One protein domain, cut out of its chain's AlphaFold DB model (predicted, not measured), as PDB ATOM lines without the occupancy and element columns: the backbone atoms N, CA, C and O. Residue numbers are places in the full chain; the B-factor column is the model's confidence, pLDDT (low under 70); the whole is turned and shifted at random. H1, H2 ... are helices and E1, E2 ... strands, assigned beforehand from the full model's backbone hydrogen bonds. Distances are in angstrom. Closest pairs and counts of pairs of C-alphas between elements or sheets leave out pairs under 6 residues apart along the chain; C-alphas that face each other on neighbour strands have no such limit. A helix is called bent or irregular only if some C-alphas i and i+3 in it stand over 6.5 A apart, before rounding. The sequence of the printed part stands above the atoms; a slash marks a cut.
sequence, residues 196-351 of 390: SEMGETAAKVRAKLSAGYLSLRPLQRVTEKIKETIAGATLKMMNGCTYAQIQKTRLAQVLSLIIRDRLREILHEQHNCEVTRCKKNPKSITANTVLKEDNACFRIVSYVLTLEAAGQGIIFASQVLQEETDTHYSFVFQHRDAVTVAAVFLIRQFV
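What this domain is: This is residues 196 to 351 of the 390 residues of an uncharacterized protein of Sparganum proliferum (UniProt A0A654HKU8). Two long helices, H3 and H5, run side by side in opposite ways along one face of a narrow sheet of three long strands, with the short H4 over the same face at one end. Beyond the other end H1 sticks out as an arm with its residues 196 to 207, and a loop, residues 280 to 292 with H7, sticks out too; the long link from E1 to E2 folds back along the sheet's length. The 156 printed residues hold seven named helices followed by three strands, in the sheet order E1, E3, E2, antiparallel throughout; the class is mixed, helices and strands. The whole is loose, with a radius of gyration of the C-alphas of 19.3 A and spans of 70 by 32 by 22 A, the arm adding to the length.

Where its parts are: Find C-alpha 196 at (329.118, 303.443, 365.157), where H1, residues 196 to 209, begins its 19.6 A. H2 is residues 211 to 214. H3, residues 217 to 238, covers 32.0 A; it is irregular, with C-alphas 221 and 224 7.6 A apart, and has a kink of 40 degrees near residue 224. Next come H4, residues 243 to 248, H5, residues 251 to 269 over 26.9 A, H6, residues 273 to 276, and H7, residues 287 to 290. E1, residues 298 to 308, starts at C-alpha 298, (346.141, 309.632, 394.152), and covers 32.5 A; E2, residues 327 to 335, covers 27.4 A; E3, residues 338 to 348, covers 32.3 A and ends at C-alpha 348, (345.939, 313.400, 391.859).

How they stand to each other: Look first at inner strand E3: N 303 and O 343, 2.8 A apart, pair it with E1, and N 331 and O 342, 2.8 A, with E2, its hairpin partner. H3 is over E3 and E2 at a height over the sheet of 8.3 A; its closest C-alphas to E2 are Ala 231 and Phe 331, 6.1 A. On the same face H5 is over E1 and, only just, with 3 C-alphas, over E3; Ser 256 and Ser 302 are its closest C-alphas to E1, 5.3 A. H3 and H5 touch at a shallow tilt of 29 degrees, closest at C-alphas 230 and 259, 6.1 A. H4 stands up from the sheet on that face. H2 and H6 are close but not clearly touching, C-alphas 213 and 276 being closest at 6.2 A. Every O i to N i+4 pair is within hydrogen-bond range in H1, H4 and H5; H3 has 16 of 18, and H2, H6 and H7 are too short.

The domain as a whole: C-alphas 196 and 311 are the two farthest apart, 70.7 A. The printed part has no cut, and its long link is residues 309 to 326. Mean pLDDT of the printed part is 70.5; look for values under 70 at residues 196 to 221, 269 to 298, 316, 318 to 325 and 348 to 351.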
ATOM      1  N   SER A 196     329.426 304.056 363.860       50.44
ATOM      2  CA  SER A 196     329.118 303.443 365.157       50.44
ATOM      3  C   SER A 196     330.348 303.401 366.075       50.44
ATOM      4  O   SER A 196     330.283 303.884 367.205       50.44
ATOM      5  N   GLU A 197     331.508 302.945 365.585       46.59
ATOM      6  CA  GLU A 197     332.758 302.928 366.360       46.59
ATOM      7  C   GLU A 197     333.246 304.339 366.729       46.59
ATOM      8  O   GLU A 197     333.689 304.564 367.861       46.59
ATOM      9  N   MET A 198     333.123 305.326 365.831       44.94
ATOM     10  CA  MET A 198     333.402 306.731 366.163       44.94
ATOM     11  C   MET A 198     332.419 307.282 367.201       44.94
ATOM     12  O   MET A 198     332.834 307.983 368.121       44.94
ATOM     13  N   GLY A 199     331.131 306.942 367.106       46.66
ATOM     14  CA  GLY A 199     330.122 307.323 368.093       46.66
ATOM     15  C   GLY A 199     330.403 306.719 369.470       46.66
ATOM     16  O   GLY A 199     330.384 307.421 370.480       46.66
ATOM     17  N   GLU A 200     330.742 305.432 369.519       46.41
ATOM     18  CA  GLU A 200     331.022 304.712 370.758       46.41
ATOM     19  C   GLU A 200     332.372 305.126 371.377       46.41
ATOM     20  O   GLU A 200     332.484 305.247 372.599       46.41
ATOM     21  N   THR A 201     333.399 305.426 370.571       47.34
ATOM     22  CA  THR A 201     334.666 305.995 371.066       47.34
ATOM     23  C   THR A 201     334.509 307.445 371.517       47.34
ATOM     24  O   THR A 201     335.000 307.776 372.598       47.34
ATOM     25  N   ALA A 202     333.754 308.285 370.804       48.34
ATOM     26  CA  ALA A 202     333.403 309.633 371.256       48.34
ATOM     27  C   ALA A 202     332.577 309.600 372.554       48.34
ATOM     28  O   ALA A 202     332.850 310.378 373.468       48.34
ATOM     29  N   ALA A 203     331.641 308.657 372.706       51.34
ATOM     30  CA  ALA A 203     330.925 308.427 373.961       51.34
ATOM     31  C   ALA A 203     331.869 307.947 375.080       51.34
ATOM     32  O   ALA A 203     331.809 308.462 376.196       51.34
ATOM     33  N   LYS A 204     332.807 307.032 374.794       48.88
ATOM     34  CA  LYS A 204     333.850 306.592 375.744       48.88
ATOM     35  C   LYS A 204     334.805 307.726 376.142       48.88
ATOM     36  O   LYS A 204     335.298 307.708 377.268       48.88
ATOM     37  N   VAL A 205     335.074 308.695 375.266       46.38
ATOM     38  CA  VAL A 205     335.865 309.905 375.564       46.38
ATOM     39  C   VAL A 205     335.042 310.896 376.386       46.38
ATOM     40  O   VAL A 205     335.472 311.273 377.473       46.38
ATOM     41  N   ARG A 206     333.825 311.237 375.952       47.56
ATOM     42  CA  ARG A 206     332.912 312.139 376.672       47.56
ATOM     43  C   ARG A 206     332.561 311.609 378.069       47.56
ATOM     44  O   ARG A 206     332.483 312.392 379.004       47.56
ATOM     45  N   ALA A 207     332.451 310.291 378.250       45.19
ATOM     46  CA  ALA A 207     332.272 309.668 379.561       45.19
ATOM     47  C   ALA A 207     333.511 309.803 380.470       45.19
ATOM     48  O   ALA A 207     333.350 310.069 381.659       45.19
ATOM     49  N   LYS A 208     334.738 309.683 379.938       44.41
ATOM     50  CA  LYS A 208     335.986 309.921 380.700       44.41
ATOM     51  C   LYS A 208     336.189 311.391 381.073       44.41
ATOM     52  O   LYS A 208     336.742 311.669 382.129       44.41
ATOM     53  N   LEU A 209     335.780 312.303 380.190       40.62
ATOM     54  CA  LEU A 209     335.801 313.751 380.418       40.62
ATOM     55  C   LEU A 209     334.634 314.218 381.303       40.62
ATOM     56  O   LEU A 209     334.665 315.330 381.821       40.62
ATOM     57  N   SER A 210     333.603 313.389 381.495       39.34
ATOM     58  CA  SER A 210     332.479 313.734 382.363       39.34
ATOM     59  C   SER A 210     332.935 313.875 383.815       39.34
ATOM     60  O   SER A 210     333.677 313.036 384.336       39.34
ATOM     61  N   ALA A 211     332.436 314.910 384.495       38.78
ATOM     62  CA  ALA A 211     332.840 315.249 385.859       38.78
ATOM     63  C   ALA A 211     332.701 314.076 386.849       38.78
ATOM     64  O   ALA A 211     333.452 314.009 387.815       38.78
ATOM     65  N   GLY A 212     331.796 313.118 386.602       38.56
ATOM     66  CA  GLY A 212     331.641 311.907 387.414       38.56
ATOM     67  C   GLY A 212     332.889 311.017 387.454       38.56
ATOM     68  O   GLY A 212     333.264 310.554 388.532       38.56
ATOM     69  N   TYR A 213     333.568 310.834 386.317       40.22
ATOM     70  CA  TYR A 213     334.748 309.966 386.179       40.22
ATOM     71  C   TYR A 213     335.968 310.499 386.946       40.22
ATOM     72  O   TYR A 213     336.818 309.732 387.399       40.22
ATOM     73  N   LEU A 214     336.030 311.823 387.119       43.69
ATOM     74  CA  LEU A 214     337.084 312.519 387.853       43.69
ATOM     75  C   LEU A 214     336.656 312.975 389.260       43.69
ATOM     76  O   LEU A 214     337.494 313.511 389.987       43.69
ATOM     77  N   SER A 215     335.387 312.766 389.635       44.44
ATOM     78  CA  SER A 215     334.713 313.505 390.711       44.44
ATOM     79  C   SER A 215     335.368 313.404 392.090       44.44
ATOM     80  O   SER A 215     335.796 312.343 392.530       44.44
ATOM     81  N   LEU A 216     335.298 314.515 392.829       48.97
ATOM     82  CA  LEU A 216     335.606 314.612 394.262       48.97
ATOM     83  C   LEU A 216     334.628 313.829 395.162       48.97
ATOM     84  O   LEU A 216     334.868 313.702 396.359       48.97
ATOM     85  N   ARG A 217     333.517 313.301 394.628       53.03
ATOM     86  CA  ARG A 217     332.436 312.687 395.425       53.03
ATOM     87  C   ARG A 217     332.868 311.473 396.270       53.03
ATOM     88  O   ARG A 217     332.353 311.349 397.379       53.03
ATOM     89  N   PRO A 218     333.794 310.591 395.834       57.25
ATOM     90  CA  PRO A 218     334.353 309.559 396.703       57.25
ATOM     91  C   PRO A 218     335.196 310.154 397.836       57.25
ATOM     92  O   PRO A 218     335.029 309.732 398.975       57.25
ATOM     93  N   LEU A 219     336.024 311.176 397.559       62.59
ATOM     94  CA  LEU A 219     336.813 311.879 398.582       62.59
ATOM     95  C   LEU A 219     335.915 312.554 399.625       62.59
ATOM     96  O   LEU A 219     336.106 312.341 400.815       62.59
ATOM     97  N   GLN A 220     334.873 313.270 399.195       65.19
ATOM     98  CA  GLN A 220     333.896 313.904 400.089       65.19
ATOM     99  C   GLN A 220     333.258 312.911 401.079       65.19
ATOM    100  O   GLN A 220     333.025 313.271 402.228       65.19
ATOM    101  N   ARG A 221     333.029 311.655 400.667       68.44
ATOM    102  CA  ARG A 221     332.492 310.587 401.533       68.44
ATOM    103  C   ARG A 221     333.503 310.024 402.535       68.44
ATOM    104  O   ARG A 221     333.082 309.428 403.520       68.44
ATOM    105  N   VAL A 222     334.807 310.181 402.293       77.25
ATOM    106  CA  VAL A 222     335.869 309.693 403.191       77.25
ATOM    107  C   VAL A 222     336.575 310.797 403.973       77.25
ATOM    108  O   VAL A 222     337.289 310.464 404.908       77.25
ATOM    109  N   THR A 223     336.367 312.077 403.649       82.94
ATOM    110  CA  THR A 223     336.991 313.241 404.310       82.94
ATOM    111  C   THR A 223     337.022 313.122 405.837       82.94
ATOM    112  O   THR A 223     338.088 313.294 406.426       82.94
ATOM    113  N   GLU A 224     335.904 312.785 406.493       85.00
ATOM    114  CA  GLU A 224     335.890 312.643 407.958       85.00
ATOM    115  C   GLU A 224     336.678 311.409 408.422       85.00
ATOM    116  O   GLU A 224     337.572 311.554 409.250       85.00
ATOM    117  N   LYS A 225     336.498 310.232 407.795       87.12
ATOM    118  CA  LYS A 225     337.310 309.025 408.075       87.12
ATOM    119  C   LYS A 225     338.819 309.282 407.889       87.12
ATOM    120  O   LYS A 225     339.640 308.717 408.611       87.12
ATOM    121  N   ILE A 226     339.201 310.142 406.942       88.25
ATOM    122  CA  ILE A 226     340.585 310.580 406.704       88.25
ATOM    123  C   ILE A 226     341.081 311.467 407.855       88.25
ATOM    124  O   ILE A 226     342.128 311.167 408.430       88.25
ATOM    125  N   LYS A 227     340.327 312.510 408.234       90.69
ATOM    126  CA  LYS A 227     340.645 313.382 409.382       90.69
ATOM    127  C   LYS A 227     340.765 312.581 410.683       90.69
ATOM    128  O   LYS A 227     341.774 312.693 411.371       90.69
ATOM    129  N   GLU A 228     339.784 311.728 410.979       91.88
ATOM    130  CA  GLU A 228     339.764 310.809 412.126       91.88
ATOM    131  C   GLU A 228     340.987 309.888 412.147       91.88
ATOM    132  O   GLU A 228     341.560 309.638 413.206       91.88
ATOM    133  N   THR A 229     341.423 309.400 410.983       90.81
ATOM    134  CA  THR A 229     342.603 308.533 410.863       90.81
ATOM    135  C   THR A 229     343.897 309.298 411.137       90.81
ATOM    136  O   THR A 229     344.739 308.807 411.889       90.81
ATOM    137  N   ILE A 230     344.050 310.508 410.588       91.25
ATOM    138  CA  ILE A 230     345.209 311.379 410.846       91.25
ATOM    139  C   ILE A 230     345.261 311.757 412.335       91.25
ATOM    140  O   ILE A 230     346.296 311.580 412.984       91.25
ATOM    141  N   ALA A 231     344.139 312.214 412.895       92.44
ATOM    142  CA  ALA A 231     344.021 312.591 414.299       92.44
ATOM    143  C   ALA A 231     344.270 311.399 415.230       92.44
ATOM    144  O   ALA A 231     345.123 311.461 416.113       92.44
ATOM    145  N   GLY A 232     343.587 310.278 414.995       91.56
ATOM    146  CA  GLY A 232     343.682 309.066 415.802       91.56
ATOM    147  C   GLY A 232     345.057 308.399 415.754       91.56
ATOM    148  O   GLY A 232     345.497 307.870 416.774       91.56
ATOM    149  N   ALA A 233     345.762 308.440 414.618       90.69
ATOM    150  CA  ALA A 233     347.149 307.983 414.529       90.69
ATOM    151  C   ALA A 233     348.096 308.911 415.307       90.69
ATOM    152  O   ALA A 233     348.895 308.433 416.112       90.69
ATOM    153  N   THR A 234     347.956 310.230 415.128       90.94
ATOM    154  CA  THR A 234     348.779 311.239 415.817       90.94
ATOM    155  C   THR A 234     348.607 311.149 417.334       90.94
ATOM    156  O   THR A 234     349.593 311.028 418.058       90.94
ATOM    157  N   LEU A 235     347.360 311.103 417.814       92.56
ATOM    158  CA  LEU A 235     347.016 310.939 419.229       92.56
ATOM    159  C   LEU A 235     347.610 309.652 419.817       92.56
ATOM    160  O   LEU A 235     348.237 309.697 420.870       92.56
ATOM    161  N   LYS A 236     347.454 308.506 419.142       92.31
ATOM    162  CA  LYS A 236     347.936 307.207 419.649       92.31
ATOM    163  C   LYS A 236     349.460 307.069 419.667       92.31
ATOM    164  O   LYS A 236     349.957 306.236 420.415       92.31
ATOM    165  N   MET A 237     350.189 307.837 418.852       90.12
ATOM    166  CA  MET A 237     351.655 307.771 418.781       90.12
ATOM    167  C   MET A 237     352.374 308.860 419.581       90.12
ATOM    168  O   MET A 237     353.469 308.601 420.071       90.12
ATOM    169  N   MET A 238     351.796 310.060 419.702       88.69
ATOM    170  CA  MET A 238     352.470 311.209 420.322       88.69
ATOM    171  C   MET A 238     352.007 311.500 421.757       88.69
ATOM    172  O   MET A 238     352.735 312.149 422.508       88.69
ATOM    173  N   ASN A 239     350.820 311.041 422.170       90.81
ATOM    174  CA  ASN A 239     350.345 311.244 423.541       90.81
ATOM    175  C   ASN A 239     351.270 310.545 424.555       90.81
ATOM    176  O   ASN A 239     351.716 309.422 424.334       90.81
ATOM    177  N   GLY A 240     351.569 311.213 425.669       87.50
ATOM    178  CA  GLY A 240     352.474 310.710 426.704       87.50
ATOM    179  C   GLY A 240     353.970 310.764 426.365       87.50
ATOM    180  O   GLY A 240     354.779 310.507 427.260       87.50
ATOM    181  N   CYS A 241     354.354 311.128 425.137       88.56
ATOM    182  CA  CYS A 241     355.751 311.337 424.746       88.56
ATOM    183  C   CYS A 241     356.210 312.777 425.037       88.56
ATOM    184  O   CYS A 241     355.390 313.691 425.116       88.56
ATOM    185  N   THR A 242     357.521 312.981 425.184       91.62
ATOM    186  CA  THR A 242     358.162 314.313 425.205       91.62
ATOM    187  C   THR A 242     358.868 314.614 423.881       91.62
ATOM    188  O   THR A 242     359.150 313.701 423.098       91.62
ATOM    189  N   TYR A 243     359.200 315.876 423.608       90.50
ATOM    190  CA  TYR A 243     359.854 316.298 422.365       90.50
ATOM    191  C   TYR A 243     361.193 315.580 422.141       90.50
ATOM    192  O   TYR A 243     361.427 315.007 421.072       90.50
ATOM    193  N   ALA A 244     362.026 315.495 423.181       90.31
ATOM    194  CA  ALA A 244     363.299 314.775 423.133       90.31
ATOM    195  C   ALA A 244     363.125 313.269 422.834       90.31
ATOM    196  O   ALA A 244     363.932 312.675 422.116       90.31
ATOM    197  N   GLN A 245     362.053 312.641 423.337       90.00
ATOM    198  CA  GLN A 245     361.722 311.248 423.013       90.00
ATOM    199  C   GLN A 245     361.294 311.106 421.547       90.00
ATOM    200  O   GLN A 245     361.787 310.212 420.854       90.00
ATOM    201  N   ILE A 246     360.428 312.002 421.063       88.81
ATOM    202  CA  ILE A 246     359.920 312.030 419.683       88.81
ATOM    203  C   ILE A 246     361.065 312.200 418.676       88.81
ATOM    204  O   ILE A 246     361.127 311.452 417.697       88.81
ATOM    205  N   GLN A 247     362.010 313.111 418.942       88.94
ATOM    206  CA  GLN A 247     363.222 313.266 418.133       88.94
ATOM    207  C   GLN A 247     364.105 312.011 418.171       88.94
ATOM    208  O   GLN A 247     364.380 311.425 417.121       88.94
ATOM    209  N   LYS A 248     364.524 311.554 419.365       88.75
ATOM    210  CA  LYS A 248     365.478 310.437 419.517       88.75
ATOM    211  C   LYS A 248     364.981 309.132 418.885       88.75
ATOM    212  O   LYS A 248     365.777 308.348 418.375       88.75
ATOM    213  N   THR A 249     363.670 308.896 418.907       85.56
ATOM    214  CA  THR A 249     363.030 307.709 418.309       85.56
ATOM    215  C   THR A 249     362.572 307.915 416.861       85.56
ATOM    216  O   THR A 249     362.108 306.963 416.235       85.56
ATOM    217  N   ARG A 250     362.707 309.133 416.315       88.06
ATOM    218  CA  ARG A 250     362.217 309.549 414.988       88.06
ATOM    219  C   ARG A 250     360.716 309.284 414.779       88.06
ATOM    220  O   ARG A 250     360.281 309.039 413.653       88.06
ATOM    221  N   LEU A 251     359.906 309.376 415.841       87.38
ATOM    222  CA  LEU A 251     358.467 309.060 415.817       87.38
ATOM    223  C   LEU A 251     357.688 309.844 414.748       87.38
ATOM    224  O   LEU A 251     356.764 309.290 414.160       87.38
ATOM    225  N   ALA A 252     358.096 311.074 414.422       85.00
ATOM    226  CA  ALA A 252     357.523 311.855 413.321       85.00
ATOM    227  C   ALA A 252     357.616 311.139 411.955       85.00
ATOM    228  O   ALA A 252     356.645 311.106 411.198       85.00
ATOM    229  N   GLN A 253     358.761 310.512 411.657       84.81
ATOM    230  CA  GLN A 253     358.991 309.768 410.411       84.81
ATOM    231  C   GLN A 253     358.199 308.453 410.384       84.81
ATOM    232  O   GLN A 253     357.720 308.033 409.336       84.81
ATOM    233  N   VAL A 254     358.027 307.809 411.542       85.19
ATOM    234  CA  VAL A 254     357.207 306.594 411.663       85.19
ATOM    235  C   VAL A 254     355.715 306.932 411.525       85.19
ATOM    236  O   VAL A 254     354.979 306.208 410.857       85.19
ATOM    237  N   LEU A 255     355.271 308.061 412.091       86.25
ATOM    238  CA  LEU A 255     353.888 308.532 412.003       86.25
ATOM    239  C   LEU A 255     353.497 308.913 410.567       86.25
ATOM    240  O   LEU A 255     352.407 308.544 410.142       86.25
ATOM    241  N   SER A 256     354.360 309.583 409.791       85.50
ATOM    242  CA  SER A 256     354.035 309.925 408.393       85.50
ATOM    243  C   SER A 256     353.881 308.685 407.502       85.50
ATOM    244  O   SER A 256     352.976 308.632 406.665       85.50
ATOM    245  N   LEU A 257     354.694 307.645 407.727       82.00
ATOM    246  CA  LEU A 257     354.547 306.345 407.065       82.00
ATOM    247  C   LEU A 257     353.230 305.658 407.463       82.00
ATOM    248  O   LEU A 257     352.474 305.241 406.589       82.00
ATOM    249  N   ILE A 258     352.915 305.600 408.762       84.81
ATOM    250  CA  ILE A 258     351.673 304.989 409.267       84.81
ATOM    251  C   ILE A 258     350.432 305.733 408.755       84.81
ATOM    252  O   ILE A 258     349.478 305.086 408.324       84.81
ATOM    253  N   ILE A 259     350.440 307.068 408.743       86.50
ATOM    254  CA  ILE A 259     349.356 307.876 408.169       86.50
ATOM    255  C   ILE A 259     349.205 307.566 406.676       86.50
ATOM    256  O   ILE A 259     348.103 307.231 406.241       86.50
ATOM    257  N   ARG A 260     350.291 307.615 405.891       84.44
ATOM    258  CA  ARG A 260     350.250 307.308 404.452       84.44
ATOM    259  C   ARG A 260     349.655 305.923 404.190       84.44
ATOM    260  O   ARG A 260     348.788 305.787 403.329       84.44
ATOM    261  N   ASP A 261     350.086 304.915 404.941       81.06
ATOM    262  CA  ASP A 261     349.700 303.524 404.703       81.06
ATOM    263  C   ASP A 261     348.252 303.240 405.153       81.06
ATOM    264  O   ASP A 261     347.523 302.540 404.451       81.06
ATOM    265  N   ARG A 262     347.762 303.877 406.231       83.62
ATOM    266  CA  ARG A 262     346.332 303.837 406.605       83.62
ATOM    267  C   ARG A 262     345.431 304.575 405.616       83.62
ATOM    268  O   ARG A 262     344.336 304.109 405.309       83.62
ATOM    269  N   LEU A 263     345.882 305.704 405.075       83.81
ATOM    270  CA  LEU A 263     345.130 306.423 404.045       83.81
ATOM    271  C   LEU A 263     345.141 305.669 402.706       83.81
ATOM    272  O   LEU A 263     344.131 305.673 402.003       83.81
ATOM    273  N   ARG A 264     346.220 304.939 402.392       79.44
ATOM    274  CA  ARG A 264     346.279 303.981 401.277       79.44
ATOM    275  C   ARG A 264     345.210 302.893 401.423       79.44
ATOM    276  O   ARG A 264     344.504 302.646 400.447       79.44
ATOM    277  N   GLU A 265     345.050 302.294 402.607       77.56
ATOM    278  CA  GLU A 265     343.980 301.317 402.887       77.56
ATOM    279  C   GLU A 265     342.582 301.919 402.657       77.56
ATOM    280  O   GLU A 265     341.820 301.394 401.846       77.56
ATOM    281  N   ILE A 266     342.268 303.051 403.297       79.12
ATOM    282  CA  ILE A 266     340.947 303.712 403.222       79.12
ATOM    283  C   ILE A 266     340.582 304.100 401.786       79.12
ATOM    284  O   ILE A 266     339.451 303.887 401.344       79.12
ATOM    285  N   LEU A 267     341.541 304.649 401.039       75.75
ATOM    286  CA  LEU A 267     341.332 304.991 399.637       75.75
ATOM    287  C   LEU A 267     341.178 303.736 398.765       75.75
ATOM    288  O   LEU A 267     340.446 303.800 397.785       75.75
ATOM    289  N   HIS A 268     341.783 302.592 399.116       71.38
ATOM    290  CA  HIS A 268     341.596 301.336 398.376       71.38
ATOM    291  C   HIS A 268     340.233 300.681 398.650       71.38
ATOM    292  O   HIS A 268     339.600 300.205 397.712       71.38
ATOM    293  N   GLU A 269     339.749 300.700 399.901       69.12
ATOM    294  CA  GLU A 269     338.402 300.219 400.276       69.12
ATOM    295  C   GLU A 269     337.292 300.905 399.466       69.12
ATOM    296  O   GLU A 269     336.290 300.284 399.116       69.12
ATOM    297  N   GLN A 270     337.466 302.199 399.191       66.06
ATOM    298  CA  GLN A 270     336.458 303.070 398.579       66.06
ATOM    299  C   GLN A 270     336.713 303.314 397.078       66.06
ATOM    300  O   GLN A 270     335.940 304.001 396.406       66.06
ATOM    301  N   HIS A 271     337.781 302.735 396.524       65.81
ATOM    302  CA  HIS A 271     338.143 302.865 395.118       65.81
ATOM    303  C   HIS A 271     337.452 301.800 394.253       65.81
ATOM    304  O   HIS A 271     337.910 300.664 394.111       65.81
ATOM    305  N   ASN A 272     336.363 302.194 393.591       58.09
ATOM    306  CA  ASN A 272     335.719 301.348 392.592       58.09
ATOM    307  C   ASN A 272     336.535 301.339 391.272       58.09
ATOM    308  O   ASN A 272     336.560 302.317 390.514       58.09
ATOM    309  N   CYS A 273     337.183 300.202 390.990       53.81
ATOM    310  CA  CYS A 273     337.975 299.960 389.775       53.81
ATOM    311  C   CYS A 273     337.145 299.948 388.475       53.81
ATOM    312  O   CYS A 273     337.706 300.159 387.403       53.81
ATOM    313  N   GLU A 274     335.840 299.683 388.538       50.56
ATOM    314  CA  GLU A 274     334.937 299.578 387.380       50.56
ATOM    315  C   GLU A 274     334.473 300.966 386.921       50.56
ATOM    316  O   GLU A 274     334.495 301.273 385.728       50.56
ATOM    317  N   VAL A 275     334.140 301.833 387.884       50.47
ATOM    318  CA  VAL A 275     333.801 303.248 387.661       50.47
ATOM    319  C   VAL A 275     335.015 304.015 387.132       50.47
ATOM    320  O   VAL A 275     334.901 304.743 386.151       50.47
ATOM    321  N   THR A 276     336.190 303.820 387.738       49.38
ATOM    322  CA  THR A 276     337.436 304.520 387.358       49.38
ATOM    323  C   THR A 276     338.198 303.867 386.192       49.38
ATOM    324  O   THR A 276     339.106 304.480 385.628       49.38
ATOM    325  N   ARG A 277     337.863 302.614 385.841       51.09
ATOM    326  CA  ARG A 277     338.500 301.743 384.822       51.09
ATOM    327  C   ARG A 277     340.037 301.715 384.861       51.09
ATOM    328  O   ARG A 277     340.681 301.487 383.836       51.09
ATOM    329  N   CYS A 278     340.630 301.929 386.036       51.88
ATOM    330  CA  CYS A 278     342.078 302.067 386.222       51.88
ATOM    331  C   CYS A 278     342.857 300.791 385.838       51.88
ATOM    332  O   CYS A 278     343.922 300.859 385.228       51.88
ATOM    333  N   LYS A 279     342.295 299.610 386.125       49.44
ATOM    334  CA  LYS A 279     342.880 298.291 385.845       49.44
ATOM    335  C   LYS A 279     342.375 297.743 384.511       49.44
ATOM    336  O   LYS A 279     341.738 296.696 384.456       49.44
ATOM    337  N   LYS A 280     342.689 298.437 383.412       42.47
ATOM    338  CA  LYS A 280     342.277 298.005 382.060       42.47
ATOM    339  C   LYS A 280     342.975 296.722 381.566       42.47
ATOM    340  O   LYS A 280     342.578 296.183 380.539       42.47
ATOM    341  N   ASN A 281     344.004 296.244 382.270       40.56
ATOM    342  CA  ASN A 281     344.695 294.990 381.968       40.56
ATOM    343  C   ASN A 281     345.250 294.347 383.264       40.56
ATOM    344  O   ASN A 281     346.370 294.652 383.667       40.56
ATOM    345  N   PRO A 282     344.504 293.460 383.956       44.31
ATOM    346  CA  PRO A 282     344.980 292.841 385.200       44.31
ATOM    347  C   PRO A 282     346.144 291.856 384.986       44.31
ATOM    348  O   PRO A 282     346.822 291.501 385.942       44.31
ATOM    349  N   LYS A 283     346.397 291.423 383.741       42.09
ATOM    350  CA  LYS A 283     347.444 290.445 383.395       42.09
ATOM    351  C   LYS A 283     348.864 291.027 383.322       42.09
ATOM    352  O   LYS A 283     349.816 290.260 383.376       42.09
ATOM    353  N   SER A 284     349.020 292.347 383.178       42.78
ATOM    354  CA  SER A 284     350.332 292.999 382.993       42.78
ATOM    355  C   SER A 284     350.861 293.710 384.243       42.78
ATOM    356  O   SER A 284     351.924 294.323 384.193       42.78
ATOM    357  N   ILE A 285     350.123 293.668 385.355       44.84
ATOM    358  CA  ILE A 285     350.501 294.334 386.603       44.84
ATOM    359  C   ILE A 285     351.228 293.315 387.486       44.84
ATOM    360  O   ILE A 285     350.606 292.539 388.210       44.84
ATOM    361  N   THR A 286     352.559 293.291 387.408       40.28
ATOM    362  CA  THR A 286     353.381 292.477 388.312       40.28
ATOM    363  C   THR A 286     353.229 292.976 389.752       40.28
ATOM    364  O   THR A 286     353.134 294.176 390.002       40.28
ATOM    365  N   ALA A 287     353.226 292.065 390.732       39.41
ATOM    366  CA  ALA A 287     352.951 292.408 392.136       39.41
ATOM    367  C   ALA A 287     353.870 293.516 392.705       39.41
ATOM    368  O   ALA A 287     353.468 294.271 393.588       39.41
ATOM    369  N   ASN A 288     355.078 293.659 392.149       37.50
ATOM    370  CA  ASN A 288     356.063 294.663 392.548       37.50
ATOM    371  C   ASN A 288     355.687 296.119 392.200       37.50
ATOM    372  O   ASN A 288     356.276 297.022 392.794       37.50
ATOM    373  N   THR A 289     354.749 296.382 391.277       44.97
ATOM    374  CA  THR A 289     354.278 297.760 391.012       44.97
ATOM    375  C   THR A 289     353.144 298.162 391.953       44.97
ATOM    376  O   THR A 289     353.211 299.235 392.549       44.97
ATOM    377  N   VAL A 290     352.178 297.265 392.196       43.19
ATOM    378  CA  VAL A 290     351.033 297.490 393.111       43.19
ATOM    379  C   VAL A 290     351.480 297.902 394.514       43.19
ATOM    380  O   VAL A 290     350.832 298.717 395.159       43.19
ATOM    381  N   LEU A 291     352.599 297.355 394.996       38.25
ATOM    382  CA  LEU A 291     353.129 297.666 396.325       38.25
ATOM    383  C   LEU A 291     353.813 299.047 396.403       38.25
ATOM    384  O   LEU A 291     353.906 299.619 397.490       38.25
ATOM    385  N   LYS A 292     354.281 299.597 395.274       43.94
ATOM    386  CA  LYS A 292     355.004 300.880 395.223       43.94
ATOM    387  C   LYS A 292     354.102 302.090 394.974       43.94
ATOM    388  O   LYS A 292     354.429 303.174 395.444       43.94
ATOM    389  N   GLU A 293     352.988 301.923 394.269       51.88
ATOM    390  CA  GLU A 293     352.072 303.017 393.920       51.88
ATOM    391  C   GLU A 293     351.054 303.279 395.050       51.88
ATOM    392  O   GLU A 293     350.444 302.349 395.573       51.88
ATOM    393  N   ASP A 294     350.874 304.545 395.456       50.50
ATOM    394  CA  ASP A 294     350.041 304.902 396.622       50.50
ATOM    395  C   ASP A 294     348.558 304.569 396.463       50.50
ATOM    396  O   ASP A 294     347.929 304.100 397.405       50.50
ATOM    397  N   ASN A 295     347.997 304.833 395.287       55.34
ATOM    398  CA  ASN A 295     346.734 304.291 394.807       55.34
ATOM    399  C   ASN A 295     346.579 304.649 393.326       55.34
ATOM    400  O   ASN A 295     347.156 305.624 392.851       55.34
ATOM    401  N   ALA A 296     345.716 303.932 392.607       53.06
ATOM    402  CA  ALA A 296     345.513 304.116 391.165       53.06
ATOM    403  C   ALA A 296     344.800 305.433 390.761       53.06
ATOM    404  O   ALA A 296     344.289 305.531 389.648       53.06
ATOM    405  N   CYS A 297     344.712 306.423 391.657       59.78
ATOM    406  CA  CYS A 297     344.121 307.750 391.419       59.78
ATOM    407  C   CYS A 297     344.825 308.892 392.181       59.78
ATOM    408  O   CYS A 297     344.685 310.043 391.779       59.78
ATOM    409  N   PHE A 298     345.564 308.612 393.265       69.44
ATOM    410  CA  PHE A 298     346.141 309.632 394.152       69.44
ATOM    411  C   PHE A 298     347.523 309.216 394.666       69.44
ATOM    412  O   PHE A 298     347.765 308.049 394.973       69.44
ATOM    413  N   ARG A 299     348.428 310.189 394.774       75.56
ATOM    414  CA  ARG A 299     349.712 310.118 395.474       75.56
ATOM    415  C   ARG A 299     349.503 310.696 396.867       75.56
ATOM    416  O   ARG A 299     348.899 311.757 397.000       75.56
ATOM    417  N   ILE A 300     349.987 310.001 397.891       81.56
ATOM    418  CA  ILE A 300     349.723 310.356 399.286       81.56
ATOM    419  C   ILE A 300     351.008 310.944 399.864       81.56
ATOM    420  O   ILE A 300     351.902 310.225 400.312       81.56
ATOM    421  N   VAL A 301     351.117 312.272 399.842       83.19
ATOM    422  CA  VAL A 301     352.259 312.984 400.425       83.19
ATOM    423  C   VAL A 301     351.913 313.323 401.872       83.19
ATOM    424  O   VAL A 301     351.271 314.335 402.140       83.19
ATOM    425  N   SER A 302     352.307 312.456 402.808       86.25
ATOM    426  CA  SER A 302     352.228 312.751 404.243       86.25
ATOM    427  C   SER A 302     353.494 313.462 404.717       86.25
ATOM    428  O   SER A 302     354.610 313.032 404.424       86.25
ATOM    429  N   TYR A 303     353.307 314.536 405.475       86.69
ATOM    430  CA  TYR A 303     354.349 315.308 406.130       86.69
ATOM    431  C   TYR A 303     354.005 315.442 407.616       86.69
ATOM    432  O   TYR A 303     352.875 315.773 407.968       86.69
ATOM    433  N   VAL A 304     354.969 315.174 408.494       87.12
ATOM    434  CA  VAL A 304     354.802 315.308 409.945       87.12
ATOM    435  C   VAL A 304     355.963 316.132 410.474       87.12
ATOM    436  O   VAL A 304     357.122 315.777 410.266       87.12
ATOM    437  N   LEU A 305     355.631 317.219 411.161       87.94
ATOM    438  CA  LEU A 305     356.569 318.139 411.784       87.94
ATOM    439  C   LEU A 305     356.319 318.168 413.287       87.94
ATOM    440  O   LEU A 305     355.176 318.192 413.736       87.94
ATOM    441  N   THR A 306     357.393 318.155 414.063       87.31
ATOM    442  CA  THR A 306     357.360 318.152 415.526       87.31
ATOM    443  C   THR A 306     358.319 319.216 416.027       87.31
ATOM    444  O   THR A 306     359.481 319.194 415.622       87.31
ATOM    445  N   LEU A 307     357.846 320.122 416.880       87.69
ATOM    446  CA  LEU A 307     358.607 321.236 417.449       87.69
ATOM    447  C   LEU A 307     358.460 321.274 418.974       87.69
ATOM    448  O   LEU A 307     357.486 320.756 419.525       87.69
ATOM    449  N   GLU A 308     359.416 321.917 419.636       88.31
ATOM    450  CA  GLU A 308     359.411 322.124 421.084       88.31
ATOM    451  C   GLU A 308     358.449 323.255 421.479       88.31
ATOM    452  O   GLU A 308     358.479 324.348 420.910       88.31
ATOM    453  N   ALA A 309     357.604 323.016 422.478       82.56
ATOM    454  CA  ALA A 309     356.597 323.954 422.970       82.56
ATOM    455  C   ALA A 309     357.194 324.987 423.951       82.56
ATOM    456  O   ALA A 309     356.676 325.197 425.046       82.56
ATOM    457  N   ALA A 310     358.288 325.649 423.561       81.38
ATOM    458  CA  ALA A 310     359.092 326.547 424.399       81.38
ATOM    459  C   ALA A 310     358.441 327.925 424.694       81.38
ATOM    460  O   ALA A 310     359.124 328.949 424.731       81.38
ATOM    461  N   GLY A 311     357.111 327.981 424.841       72.94
ATOM    462  CA  GLY A 311     356.345 329.211 425.097       72.94
ATOM    463  C   GLY A 311     356.326 330.221 423.938       72.94
ATOM    464  O   GLY A 311     355.995 331.385 424.146       72.94
ATOM    465  N   GLN A 312     356.707 329.802 422.729       77.31
ATOM    466  CA  GLN A 312     356.799 330.659 421.543       77.31
ATOM    467  C   GLN A 312     355.522 330.572 420.700       77.31
ATOM    468  O   GLN A 312     354.944 329.496 420.549       77.31
ATOM    469  N   GLY A 313     355.107 331.690 420.098       72.19
ATOM    470  CA  GLY A 313     354.091 331.678 419.045       72.19
ATOM    471  C   GLY A 313     354.654 331.033 417.778       72.19
ATOM    472  O   GLY A 313     355.649 331.508 417.238       72.19
ATOM    473  N   ILE A 314     354.033 329.951 417.304       72.06
ATOM    474  CA  ILE A 314     354.463 329.226 416.100       72.06
ATOM    475  C   ILE A 314     353.349 329.306 415.056       72.06
ATOM    476  O   ILE A 314     352.225 328.872 415.305       72.06
ATOM    477  N   ILE A 315     353.672 329.835 413.875       74.25
ATOM    478  CA  ILE A 315     352.742 329.951 412.748       74.25
ATOM    479  C   ILE A 315     353.099 328.890 411.706       74.25
ATOM    480  O   ILE A 315     354.219 328.851 411.196       74.25
ATOM    481  N   PHE A 316     352.130 328.046 411.357       67.88
ATOM    482  CA  PHE A 316     352.253 327.085 410.263       67.88
ATOM    483  C   PHE A 316     351.391 327.540 409.087       67.88
ATOM    484  O   PHE A 316     350.165 327.499 409.156       67.88
ATOM    485  N   ALA A 317     352.037 327.952 407.998       71.31
ATOM    486  CA  ALA A 317     351.384 328.274 406.736       71.31
ATOM    487  C   ALA A 317     351.804 327.270 405.654       71.31
ATOM    488  O   ALA A 317     352.942 326.801 405.621       71.31
ATOM    489  N   SER A 318     350.887 326.943 404.747       68.00
ATOM    490  CA  SER A 318     351.178 326.146 403.558       68.00
ATOM    491  C   SER A 318     350.481 326.783 402.367       68.00
ATOM    492  O   SER A 318     349.275 327.014 402.408       68.00
ATOM    493  N   GLN A 319     351.243 327.085 401.317       67.75
ATOM    494  CA  GLN A 319     350.710 327.544 400.042       67.75
ATOM    495  C   GLN A 319     350.921 326.426 399.022       67.75
ATOM    496  O   GLN A 319     352.044 325.960 398.828       67.75
ATOM    497  N   VAL A 320     349.836 325.990 398.387       61.59
ATOM    498  CA  VAL A 320     349.842 324.891 397.420       61.59
ATOM    499  C   VAL A 320     349.340 325.426 396.085       61.59
ATOM    500  O   VAL A 320     348.284 326.051 396.025       61.59
ATOM    501  N   LEU A 321     350.090 325.172 395.012       65.88
ATOM    502  CA  LEU A 321     349.543 325.227 393.659       65.88
ATOM    503  C   LEU A 321     348.806 323.904 393.443       65.88
ATOM    504  O   LEU A 321     349.437 322.850 393.395       65.88
ATOM    505  N   GLN A 322     347.481 323.980 393.434       64.81
ATOM    506  CA  GLN A 322     346.559 322.859 393.585       64.81
ATOM    507  C   GLN A 322     345.555 322.879 392.428       64.81
ATOM    508  O   GLN A 322     344.973 323.927 392.145       64.81
ATOM    509  N   GLU A 323     345.335 321.740 391.770       63.69
ATOM    510  CA  GLU A 323     344.188 321.584 390.872       63.69
ATOM    511  C   GLU A 323     342.908 321.421 391.704       63.69
ATOM    512  O   GLU A 323     342.945 320.891 392.816       63.69
ATOM    513  N   GLU A 324     341.744 321.786 391.153       59.75
ATOM    514  CA  GLU A 324     340.444 321.660 391.844       59.75
ATOM    515  C   GLU A 324     340.153 320.244 392.378       59.75
ATOM    516  O   GLU A 324     339.275 320.069 393.221       59.75
ATOM    517  N   THR A 325     340.861 319.222 391.879       64.31
ATOM    518  CA  THR A 325     340.638 317.818 392.238       64.31
ATOM    519  C   THR A 325     341.691 317.184 393.153       64.31
ATOM    520  O   THR A 325     341.497 316.035 393.560       64.31
ATOM    521  N   ASP A 326     342.755 317.906 393.527       72.62
ATOM    522  CA  ASP A 326     343.584 317.513 394.674       72.62
ATOM    523  C   ASP A 326     342.860 317.871 395.984       72.62
ATOM    524  O   ASP A 326     341.954 318.706 396.006       72.62
ATOM    525  N   THR A 327     343.282 317.294 397.111       79.44
ATOM    526  CA  THR A 327     342.843 317.746 398.447       79.44
ATOM    527  C   THR A 327     343.998 317.748 399.444       79.44
ATOM    528  O   THR A 327     344.992 317.043 399.262       79.44
ATOM    529  N   HIS A 328     343.870 318.524 400.520       85.38
ATOM    530  CA  HIS A 328     344.796 318.481 401.648       85.38
ATOM    531  C   HIS A 328     344.041 318.421 402.979       85.38
ATOM    532  O   HIS A 328     342.923 318.921 403.099       85.38
ATOM    533  N   TYR A 329     344.669 317.808 403.978       88.50
ATOM    534  CA  TYR A 329     344.140 317.658 405.330       88.50
ATOM    535  C   TYR A 329     345.264 317.890 406.337       88.50
ATOM    536  O   TYR A 329     346.389 317.437 406.123       88.50
ATOM    537  N   SER A 330     344.967 318.565 407.444       89.12
ATOM    538  CA  SER A 330     345.926 318.817 408.518       89.12
ATOM    539  C   SER A 330     345.304 318.584 409.894       89.12
ATOM    540  O   SER A 330     344.099 318.733 410.092       89.12
ATOM    541  N   PHE A 331     346.147 318.195 410.845       91.62
ATOM    542  CA  PHE A 331     345.813 318.031 412.251       91.62
ATOM    543  C   PHE A 331     346.969 318.551 413.105       91.62
ATOM    544  O   PHE A 331     348.137 318.287 412.808       91.62
ATOM    545  N   VAL A 332     346.639 319.279 414.170       90.19
ATOM    546  CA  VAL A 332     347.605 319.809 415.139       90.19
ATOM    547  C   VAL A 332     347.334 319.154 416.486       90.19
ATOM    548  O   VAL A 332     346.194 319.102 416.941       90.19
ATOM    549  N   PHE A 333     348.387 318.653 417.122       90.75
ATOM    550  CA  PHE A 333     348.348 318.039 418.440       90.75
ATOM    551  C   PHE A 333     349.426 318.655 419.328       90.75
ATOM    552  O   PHE A 333     350.596 318.671 418.955       90.75
ATOM    553  N   GLN A 334     349.043 319.131 420.509       89.62
ATOM    554  CA  GLN A 334     349.964 319.668 421.507       89.62
ATOM    555  C   GLN A 334     349.886 318.824 422.777       89.62
ATOM    556  O   GLN A 334     348.798 318.534 423.272       89.62
ATOM    557  N   HIS A 335     351.042 318.434 423.311       87.25
ATOM    558  CA  HIS A 335     351.140 317.688 424.558       87.25
ATOM    559  C   HIS A 335     352.477 317.978 425.241       87.25
ATOM    560  O   HIS A 335     353.528 317.822 424.625       87.25
ATOM    561  N   ARG A 336     352.431 318.374 426.522       85.88
ATOM    562  CA  ARG A 336     353.609 318.764 427.318       85.88
ATOM    563  C   ARG A 336     354.494 319.776 426.563       85.88
ATOM    564  O   ARG A 336     354.036 320.861 426.226       85.88
ATOM    565  N   ASP A 337     355.736 319.388 426.304       88.88
ATOM    566  CA  ASP A 337     356.822 320.107 425.650       88.88
ATOM    567  C   ASP A 337     356.834 319.947 424.118       88.88
ATOM    568  O   ASP A 337     357.769 320.414 423.476       88.88
ATOM    569  N   ALA A 338     355.826 319.312 423.505       88.25
ATOM    570  CA  ALA A 338     355.794 319.035 422.069       88.25
ATOM    571  C   ALA A 338     354.533 319.567 421.361       88.25
ATOM    572  O   ALA A 338     353.400 319.327 421.786       88.25
ATOM    573  N   VAL A 339     354.735 320.204 420.203       88.94
ATOM    574  CA  VAL A 339     353.699 320.472 419.191       88.94
ATOM    575  C   VAL A 339     353.975 319.597 417.970       88.94
ATOM    576  O   VAL A 339     355.047 319.669 417.375       88.94
ATOM    577  N   THR A 340     353.001 318.778 417.579       89.38
ATOM    578  CA  THR A 340     353.017 317.961 416.359       89.38
ATOM    579  C   THR A 340     352.008 318.503 415.354       89.38
ATOM    580  O   THR A 340     350.832 318.654 415.676       89.38
ATOM    581  N   VAL A 341     352.442 318.720 414.116       89.81
ATOM    582  CA  VAL A 341     351.573 319.005 412.970       89.81
ATOM    583  C   VAL A 341     351.689 317.855 411.980       89.81
ATOM    584  O   VAL A 341     352.760 317.608 411.426       89.81
ATOM    585  N   ALA A 342     350.582 317.157 411.749       89.69
ATOM    586  CA  ALA A 342     350.457 316.142 410.714       89.69
ATOM    587  C   ALA A 342     349.659 316.721 409.541       89.69
ATOM    588  O   ALA A 342     348.508 317.118 409.704       89.69
ATOM    589  N   ALA A 343     350.263 316.763 408.356       88.00
ATOM    590  CA  ALA A 343     349.641 317.210 407.116       88.00
ATOM    591  C   ALA A 343     349.682 316.095 406.063       88.00
ATOM    592  O   ALA A 343     350.625 315.301 406.000       88.00
ATOM    593  N   VAL A 344     348.658 316.028 405.218       87.94
ATOM    594  CA  VAL A 344     348.588 315.097 404.091       87.94
ATOM    595  C   VAL A 344     348.038 315.816 402.872       87.94
ATOM    596  O   VAL A 344     346.970 316.417 402.937       87.94
ATOM    597  N   PHE A 345     348.741 315.686 401.753       84.19
ATOM    598  CA  PHE A 345     348.292 316.131 400.439       84.19
ATOM    599  C   PHE A 345     347.944 314.897 399.601       84.19
ATOM    600  O   PHE A 345     348.788 314.020 399.385       84.19
ATOM    601  N   LEU A 346     346.694 314.819 399.149       81.56
ATOM    602  CA  LEU A 346     346.214 313.837 398.182       81.56
ATOM    603  C   LEU A 346     346.285 314.470 396.795       81.56
ATOM    604  O   LEU A 346     345.303 315.010 396.289       81.56
ATOM    605  N   ILE A 347     347.480 314.419 396.212       76.38
ATOM    606  CA  ILE A 347     347.744 314.936 394.869       76.38
ATOM    607  C   ILE A 347     347.240 313.898 393.872       76.38
ATOM    608  O   ILE A 347     347.556 312.709 393.997       76.38
ATOM    609  N   ARG A 348     346.459 314.305 392.874       69.88
ATOM    610  CA  ARG A 348     345.939 313.400 391.859       69.88
ATOM    611  C   ARG A 348     347.096 312.761 391.103       69.88
ATOM    612  O   ARG A 348     347.932 313.432 390.503       69.88
ATOM    613  N   GLN A 349     347.125 311.431 391.074       60.84
ATOM    614  CA  GLN A 349     347.902 310.766 390.042       60.84
ATOM    615  C   GLN A 349     347.093 310.847 388.759       60.84
ATOM    616  O   GLN A 349     346.029 310.231 388.641       60.84
ATOM    617  N   PHE A 350     347.639 311.555 387.776       53.12
ATOM    618  CA  PHE A 350     347.364 311.240 386.387       53.12
ATOM    619  C   PHE A 350     347.724 309.768 386.180       53.12
ATOM    620  O   PHE A 350     348.883 309.418 385.945       53.12
ATOM    621  N   VAL A 351     346.712 308.897 386.279       42.25
ATOM    622  CA  VAL A 351     346.746 307.574 385.655       42.25
ATOM    623  C   VAL A 351     347.331 307.802 384.277       42.25
ATOM    624  O   VAL A 351     346.842 308.679 383.563       42.25
TER     625      VAL A 351